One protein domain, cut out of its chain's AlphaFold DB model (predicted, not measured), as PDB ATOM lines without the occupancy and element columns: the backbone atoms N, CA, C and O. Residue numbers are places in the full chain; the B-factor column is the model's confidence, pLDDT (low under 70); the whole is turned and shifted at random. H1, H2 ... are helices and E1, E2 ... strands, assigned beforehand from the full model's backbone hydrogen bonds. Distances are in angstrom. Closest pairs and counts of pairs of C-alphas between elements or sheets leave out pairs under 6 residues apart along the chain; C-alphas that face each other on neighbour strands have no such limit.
ATOM      1  N   LEU A   6      20.828 119.454 370.940       98.00
ATOM      2  CA  LEU A   6      20.062 119.205 369.725       98.00
ATOM      3  C   LEU A   6      18.992 118.136 369.958       98.00
ATOM      4  O   LEU A   6      19.273 117.116 370.590       98.00
ATOM      5  N   THR A   7      17.793 118.382 369.437       98.00
ATOM      6  CA  THR A   7      16.674 117.428 369.389       98.00
ATOM      7  C   THR A   7      16.296 117.117 367.941       98.00
ATOM      8  O   THR A   7      16.715 117.823 367.022       98.00
ATOM      9  N   ASP A   8      15.515 116.064 367.723       97.88
ATOM     10  CA  ASP A   8      15.098 115.619 366.384       97.88
ATOM     11  C   ASP A   8      13.650 116.030 366.056       97.88
ATOM     12  O   ASP A   8      12.983 115.399 365.238       97.88
ATOM     13  N   ASP A   9      13.157 117.093 366.697       96.56
ATOM     14  CA  ASP A   9      11.823 117.631 366.429       96.56
ATOM     15  C   ASP A   9      11.721 118.217 365.002       96.56
ATOM     16  O   ASP A   9      12.735 118.636 364.424       96.56
ATOM     17  N   PRO A  10      10.506 118.286 364.422       97.12
ATOM     18  CA  PRO A  10      10.279 118.909 363.120       97.12
ATOM     19  C   PRO A  10      10.716 120.380 363.056       97.12
ATOM     20  O   PRO A  10      10.932 121.044 364.072       97.12
ATOM     21  N   LEU A  11      10.810 120.912 361.833       97.56
ATOM     22  CA  LEU A  11      11.050 122.337 361.606       97.56
ATOM     23  C   LEU A  11       9.884 123.161 362.166       97.56
ATOM     24  O   LEU A  11       8.735 122.943 361.782       97.56
ATOM     25  N   THR A  12      10.192 124.140 363.012       96.75
ATOM     26  CA  THR A  12       9.210 125.101 363.532       96.75
ATOM     27  C   THR A  12       9.444 126.510 362.996       96.75
ATOM     28  O   THR A  12       8.514 127.313 362.942       96.75
ATOM     29  N   GLY A  13      10.693 126.850 362.658       96.38
ATOM     30  CA  GLY A  13      11.121 128.209 362.320       96.38
ATOM     31  C   GLY A  13      11.012 129.208 363.480       96.38
ATOM     32  O   GLY A  13      11.324 130.383 363.303       96.38
ATOM     33  N   THR A  14      10.588 128.765 364.667       96.75
ATOM     34  CA  THR A  14      10.268 129.630 365.805       96.75
ATOM     35  C   THR A  14      11.296 129.428 366.908       96.75
ATOM     36  O   THR A  14      11.201 128.517 367.725       96.75
ATOM     37  N   TYR A  15      12.308 130.289 366.935       96.75
ATOM     38  CA  TYR A  15      13.371 130.264 367.937       96.75
ATOM     39  C   TYR A  15      13.962 131.661 368.128       96.75
ATOM     40  O   TYR A  15      13.791 132.569 367.313       96.75
ATOM     41  N   ARG A  16      14.702 131.839 369.218       96.81
ATOM     42  CA  ARG A  16      15.405 133.080 369.547       96.81
ATOM     43  C   ARG A  16      16.845 133.013 369.058       96.81
ATOM     44  O   ARG A  16      17.497 131.972 369.143       96.81
ATOM     45  N   ARG A  17      17.373 134.151 368.604       95.69
ATOM     46  CA  ARG A  17      18.755 134.302 368.133       95.69
ATOM     47  C   ARG A  17      19.422 135.507 368.790       95.69
ATOM     48  O   ARG A  17      18.802 136.553 368.942       95.69
ATOM     49  N   VAL A  18      20.693 135.359 369.161       96.31
ATOM     50  CA  VAL A  18      21.541 136.437 369.690       96.31
ATOM     51  C   VAL A  18      22.890 136.411 368.978       96.31
ATOM     52  O   VAL A  18      23.584 135.394 368.983       96.31
ATOM     53  N   THR A  19      23.292 137.536 368.391       95.69
ATOM     54  CA  THR A  19      24.633 137.707 367.814       95.69
ATOM     55  C   THR A  19      25.603 138.183 368.894       95.69
ATOM     56  O   THR A  19      25.298 139.089 369.661       95.69
ATOM     57  N   GLY A  20      26.779 137.565 368.977       94.81
ATOM     58  CA  GLY A  20      27.786 137.846 370.004       94.81
ATOM     59  C   GLY A  20      27.483 137.244 371.381       94.81
ATOM     60  O   GLY A  20      28.200 137.532 372.333       94.81
ATOM     61  N   GLY A  21      26.458 136.398 371.508       94.06
ATOM     62  CA  GLY A  21      26.024 135.847 372.790       94.06
ATOM     63  C   GLY A  21      25.120 134.628 372.636       94.06
ATOM     64  O   GLY A  21      25.019 134.058 371.553       94.06
ATOM     65  N   ASN A  22      24.467 134.235 373.732       94.06
ATOM     66  CA  ASN A  22      23.514 133.126 373.768       94.06
ATOM     67  C   ASN A  22      22.147 133.628 374.270       94.06
ATOM     68  O   ASN A  22      22.117 134.422 375.217       94.06
ATOM     69  N   PRO A  23      21.019 133.161 373.701       95.25
ATOM     70  CA  PRO A  23      19.697 133.403 374.271       95.25
ATOM     71  C   PRO A  23      19.621 132.943 375.734       95.25
ATOM     72  O   PRO A  23      20.117 131.871 376.094       95.25
ATOM     73  N   ARG A  24      18.988 133.746 376.602       95.19
ATOM     74  CA  ARG A  24      18.824 133.386 378.020       95.19
ATOM     75  C   ARG A  24      17.956 132.136 378.154       95.19
ATOM     76  O   ARG A  24      16.912 132.037 377.507       95.19
ATOM     77  N   ALA A  25      18.386 131.226 379.030       92.81
ATOM     78  CA  ALA A  25      17.705 129.969 379.348       92.81
ATOM     79  C   ALA A  25      17.471 129.016 378.153       92.81
ATOM     80  O   ALA A  25      16.653 128.108 378.254       92.81
ATOM     81  N   GLY A  26      18.210 129.179 377.051       91.94
ATOM     82  CA  GLY A  26      18.127 128.293 375.890       91.94
ATOM     83  C   GLY A  26      18.767 126.931 376.152       91.94
ATOM     84  O   GLY A  26      19.994 126.826 376.189       91.94
ATOM     85  N   ARG A  27      17.954 125.891 376.362       95.62
ATOM     86  CA  ARG A  27      18.434 124.537 376.711       95.62
ATOM     87  C   ARG A  27      18.407 123.554 375.547       95.62
ATOM     88  O   ARG A  27      19.184 122.599 375.573       95.62
ATOM     89  N   SER A  28      17.555 123.785 374.554       97.38
ATOM     90  CA  SER A  28      17.394 122.915 373.391       97.38
ATOM     91  C   SER A  28      17.086 123.699 372.115       97.38
ATOM     92  O   SER A  28      16.685 124.865 372.165       97.38
ATOM     93  N   LEU A  29      17.329 123.047 370.982       97.94
ATOM     94  CA  LEU A  29      16.910 123.466 369.649       97.94
ATOM     95  C   LEU A  29      16.842 122.226 368.747       97.94
ATOM     96  O   LEU A  29      17.732 121.378 368.834       97.94
ATOM     97  N   SER A  30      15.847 122.113 367.868       98.25
ATOM     98  CA  SER A  30      15.818 120.998 366.920       98.25
ATOM     99  C   SER A  30      16.941 121.106 365.888       98.25
ATOM    100  O   SER A  30      17.428 122.195 365.560       98.25
ATOM    101  N   ARG A  31      17.375 119.968 365.339       98.25
ATOM    102  CA  ARG A  31      18.322 119.942 364.215       98.25
ATOM    103  C   ARG A  31      17.754 120.667 362.999       98.25
ATOM    104  O   ARG A  31      18.505 121.369 362.325       98.25
ATOM    105  N   ALA A  32      16.450 120.535 362.756       98.25
ATOM    106  CA  ALA A  32      15.767 121.215 361.663       98.25
ATOM    107  C   ALA A  32      15.827 122.744 361.823       98.25
ATOM    108  O   ALA A  32      16.259 123.442 360.905       98.25
ATOM    109  N   ASP A  33      15.514 123.266 363.011       98.06
ATOM    110  CA  ASP A  33      15.600 124.703 363.295       98.06
ATOM    111  C   ASP A  33      17.052 125.198 363.338       98.06
ATOM    112  O   ASP A  33      17.350 126.322 362.937       98.06
ATOM    113  N   THR A  34      17.991 124.346 363.756       97.69
ATOM    114  CA  THR A  34      19.427 124.648 363.685       97.69
ATOM    115  C   THR A  34      19.875 124.832 362.237       97.69
ATOM    116  O   THR A  34      20.570 125.804 361.940       97.69
ATOM    117  N   ALA A  35      19.473 123.936 361.330       97.81
ATOM    118  CA  ALA A  35      19.785 124.043 359.908       97.81
ATOM    119  C   ALA A  35      19.143 125.293 359.289       97.81
ATOM    120  O   ALA A  35      19.826 126.059 358.611       97.81
ATOM    121  N   HIS A  36      17.873 125.559 359.607       97.62
ATOM    122  CA  HIS A  36      17.185 126.784 359.203       97.62
ATOM    123  C   HIS A  36      17.945 128.041 359.662       97.62
ATOM    124  O   HIS A  36      18.209 128.950 358.875       97.62
ATOM    125  N   ALA A  37      18.396 128.065 360.918       97.12
ATOM    126  CA  ALA A  37      19.186 129.164 361.459       97.12
ATOM    127  C   ALA A  37      20.572 129.304 360.815       97.12
ATOM    128  O   ALA A  37      21.070 130.424 360.703       97.12
ATOM    129  N   MET A  38      21.208 128.194 360.424       96.81
ATOM    130  CA  MET A  38      22.483 128.210 359.703       96.81
ATOM    131  C   MET A  38      22.326 128.838 358.321       96.81
ATOM    132  O   MET A  38      23.120 129.709 357.979       96.81
ATOM    133  N   LEU A  39      21.292 128.455 357.568       96.62
ATOM    134  CA  LEU A  39      21.019 129.024 356.246       96.62
ATOM    135  C   LEU A  39      20.762 130.531 356.338       96.62
ATOM    136  O   LEU A  39      21.458 131.308 355.690       96.62
ATOM    137  N   GLY A  40      19.893 130.966 357.253       95.38
ATOM    138  CA  GLY A  40      19.647 132.396 357.469       95.38
ATOM    139  C   GLY A  40      20.844 133.168 358.048       95.38
ATOM    140  O   GLY A  40      20.837 134.392 358.075       95.38
ATOM    141  N   ALA A  41      21.879 132.500 358.568       95.19
ATOM    142  CA  ALA A  41      23.114 133.171 358.980       95.19
ATOM    143  C   ALA A  41      24.055 133.445 357.798       95.19
ATOM    144  O   ALA A  41      24.788 134.427 357.846       95.19
ATOM    145  N   VAL A  42      24.023 132.618 356.748       94.88
ATOM    146  CA  VAL A  42      24.846 132.809 355.538       94.88
ATOM    147  C   VAL A  42      24.449 134.086 354.792       94.88
ATOM    148  O   VAL A  42      25.309 134.755 354.227       94.88
ATOM    149  N   GLU A  43      23.172 134.456 354.848       95.12
ATOM    150  CA  GLU A  43      22.625 135.650 354.192       95.12
ATOM    151  C   GLU A  43      22.796 136.942 355.010       95.12
ATOM    152  O   GLU A  43      22.503 138.025 354.511       95.12
ATOM    153  N   ASP A  44      23.282 136.856 356.255       93.88
ATOM    154  CA  ASP A  44      23.410 137.993 357.175       93.88
ATOM    155  C   ASP A  44      24.891 138.364 357.406       93.88
ATOM    156  O   ASP A  44      25.576 137.720 358.219       93.88
ATOM    157  N   PRO A  45      25.398 139.443 356.769       94.12
ATOM    158  CA  PRO A  45      26.767 139.926 356.961       94.12
ATOM    159  C   PRO A  45      27.095 140.296 358.413       94.12
ATOM    160  O   PRO A  45      28.259 140.247 358.817       94.12
ATOM    161  N   GLY A  46      26.092 140.625 359.233       93.44
ATOM    162  CA  GLY A  46      26.259 140.936 360.654       93.44
ATOM    163  C   GLY A  46      26.735 139.746 361.493       93.44
ATOM    164  O   GLY A  46      27.192 139.924 362.625       93.44
ATOM    165  N   THR A  47      26.682 138.528 360.947       95.19
ATOM    166  CA  THR A  47      27.188 137.314 361.605       95.19
ATOM    167  C   THR A  47      28.669 137.055 361.380       95.19
ATOM    168  O   THR A  47      29.257 136.222 362.079       95.19
ATOM    169  N   VAL A  48      29.298 137.754 360.433       95.62
ATOM    170  CA  VAL A  48      30.687 137.505 360.051       95.62
ATOM    171  C   VAL A  48      31.597 137.692 361.263       95.62
ATOM    172  O   VAL A  48      31.627 138.744 361.899       95.62
ATOM    173  N   ARG A  49      32.351 136.634 361.593       95.06
ATOM    174  CA  ARG A  49      33.263 136.576 362.752       95.06
ATOM    175  C   ARG A  49      32.557 136.798 364.102       95.06
ATOM    176  O   ARG A  49      33.209 137.129 365.092       95.06
ATOM    177  N   ARG A  50      31.239 136.585 364.173       96.06
ATOM    178  CA  ARG A  50      30.443 136.667 365.405       96.06
ATOM    179  C   ARG A  50      29.864 135.304 365.766       96.06
ATOM    180  O   ARG A  50      29.322 134.575 364.939       96.06
ATOM    181  N   GLY A  51      29.938 134.954 367.049       94.62
ATOM    182  CA  GLY A  51      29.216 133.796 367.566       94.62
ATOM    183  C   GLY A  51      27.715 134.071 367.551       94.62
ATOM    184  O   GLY A  51      27.269 134.992 368.220       94.62
ATOM    185  N   VAL A  52      26.940 133.284 366.811       96.88
ATOM    186  CA  VAL A  52      25.473 133.361 366.804       96.88
ATOM    187  C   VAL A  52      24.918 132.257 367.696       96.88
ATOM    188  O   VAL A  52      25.083 131.081 367.366       96.88
ATOM    189  N   GLY A  53      24.311 132.627 368.821       97.00
ATOM    190  CA  GLY A  53      23.591 131.712 369.700       97.00
ATOM    191  C   GLY A  53      22.127 131.608 369.293       97.00
ATOM    192  O   GLY A  53      21.503 132.614 368.952       97.00
ATOM    193  N   VAL A  54      21.584 130.398 369.347       97.25
ATOM    194  CA  VAL A  54      20.191 130.102 368.993       97.25
ATOM    195  C   VAL A  54      19.599 129.109 369.975       97.25
ATOM    196  O   VAL A  54      20.311 128.225 370.431       97.25
ATOM    197  N   ALA A  55      18.328 129.262 370.323       97.50
ATOM    198  CA  ALA A  55      17.592 128.325 371.166       97.50
ATOM    199  C   ALA A  55      16.098 128.655 371.129       97.50
ATOM    200  O   ALA A  55      15.742 129.791 370.805       97.50
ATOM    201  N   TYR A  56      15.251 127.707 371.528       96.38
ATOM    202  CA  TYR A  56      13.872 128.018 371.917       96.38
ATOM    203  C   TYR A  56      13.847 128.997 373.082       96.38
ATOM    204  O   TYR A  56      14.668 128.841 374.018       96.38
TER     205      TYR A  56
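This is residues 6 to 56 of the 56 residues of the protein "NAD(P)H-binding" of Streptomyces sp. BvitLS-983 (UniProt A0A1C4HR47). A small antiparallel ribbon of two strands, E1 and E3, has one helix, H1, over one face, nearer to E3 than to E1. The short strand E2 runs from beside the last residues of E3 to the beginning of H1, and loops join the rest. The printed part has 51 residues with one named helix and three named strands, in the order E1, E2, H1, E3; the class is mixed, helices and strands, although under half of the residues, 23 of 51, are in named elements. The whole is compact, with a radius of gyration of the C-alphas of 10.5 A and spans of 28 by 23 by 14 A.

Find C-alpha 16 at (15.405, 133.080, 369.547); from there E1, residues 16 to 19, runs 10.5 A. Its neighbour E3, residues 52 to 55, runs 10.3 A and ends at C-alpha 55 at (17.592, 128.325, 371.166). H1, residues 31 to 42, begins at C-alpha 31 at (18.322, 119.942, 364.215) and is 16.8 A long. Just before it, look for E2 at residues 28 to 30.

Begin with E1 and E3, antiparallel at 164 degrees, where N 16 and O 55 are 2.8 A apart and N 53 and O 18 are 2.9 A apart, both within hydrogen-bond range. The closest C-alphas of H1 and E3, those of Thr 34 and Val 54, are 7.6 A apart. E1 and H1 are only just apart, their closest C-alphas 8.4 A from each other. E2 pairs with no named strand, but residues 6 to 7 pair with its residues 29 to 30, parallel. The closest C-alphas of E2 and E3, those of Leu 29 and Ala 55, are 5.1 A apart. E2 and H1 meet only through their link. In H1 every O i to N i+4 pair is within hydrogen-bond range.

The two C-alphas farthest apart, those of Pro 10 and Arg 49, are 29.0 A from each other. The printed part has no cut, and no link is long. Mean pLDDT of the printed part is 96.2, and no printed residue is under 70.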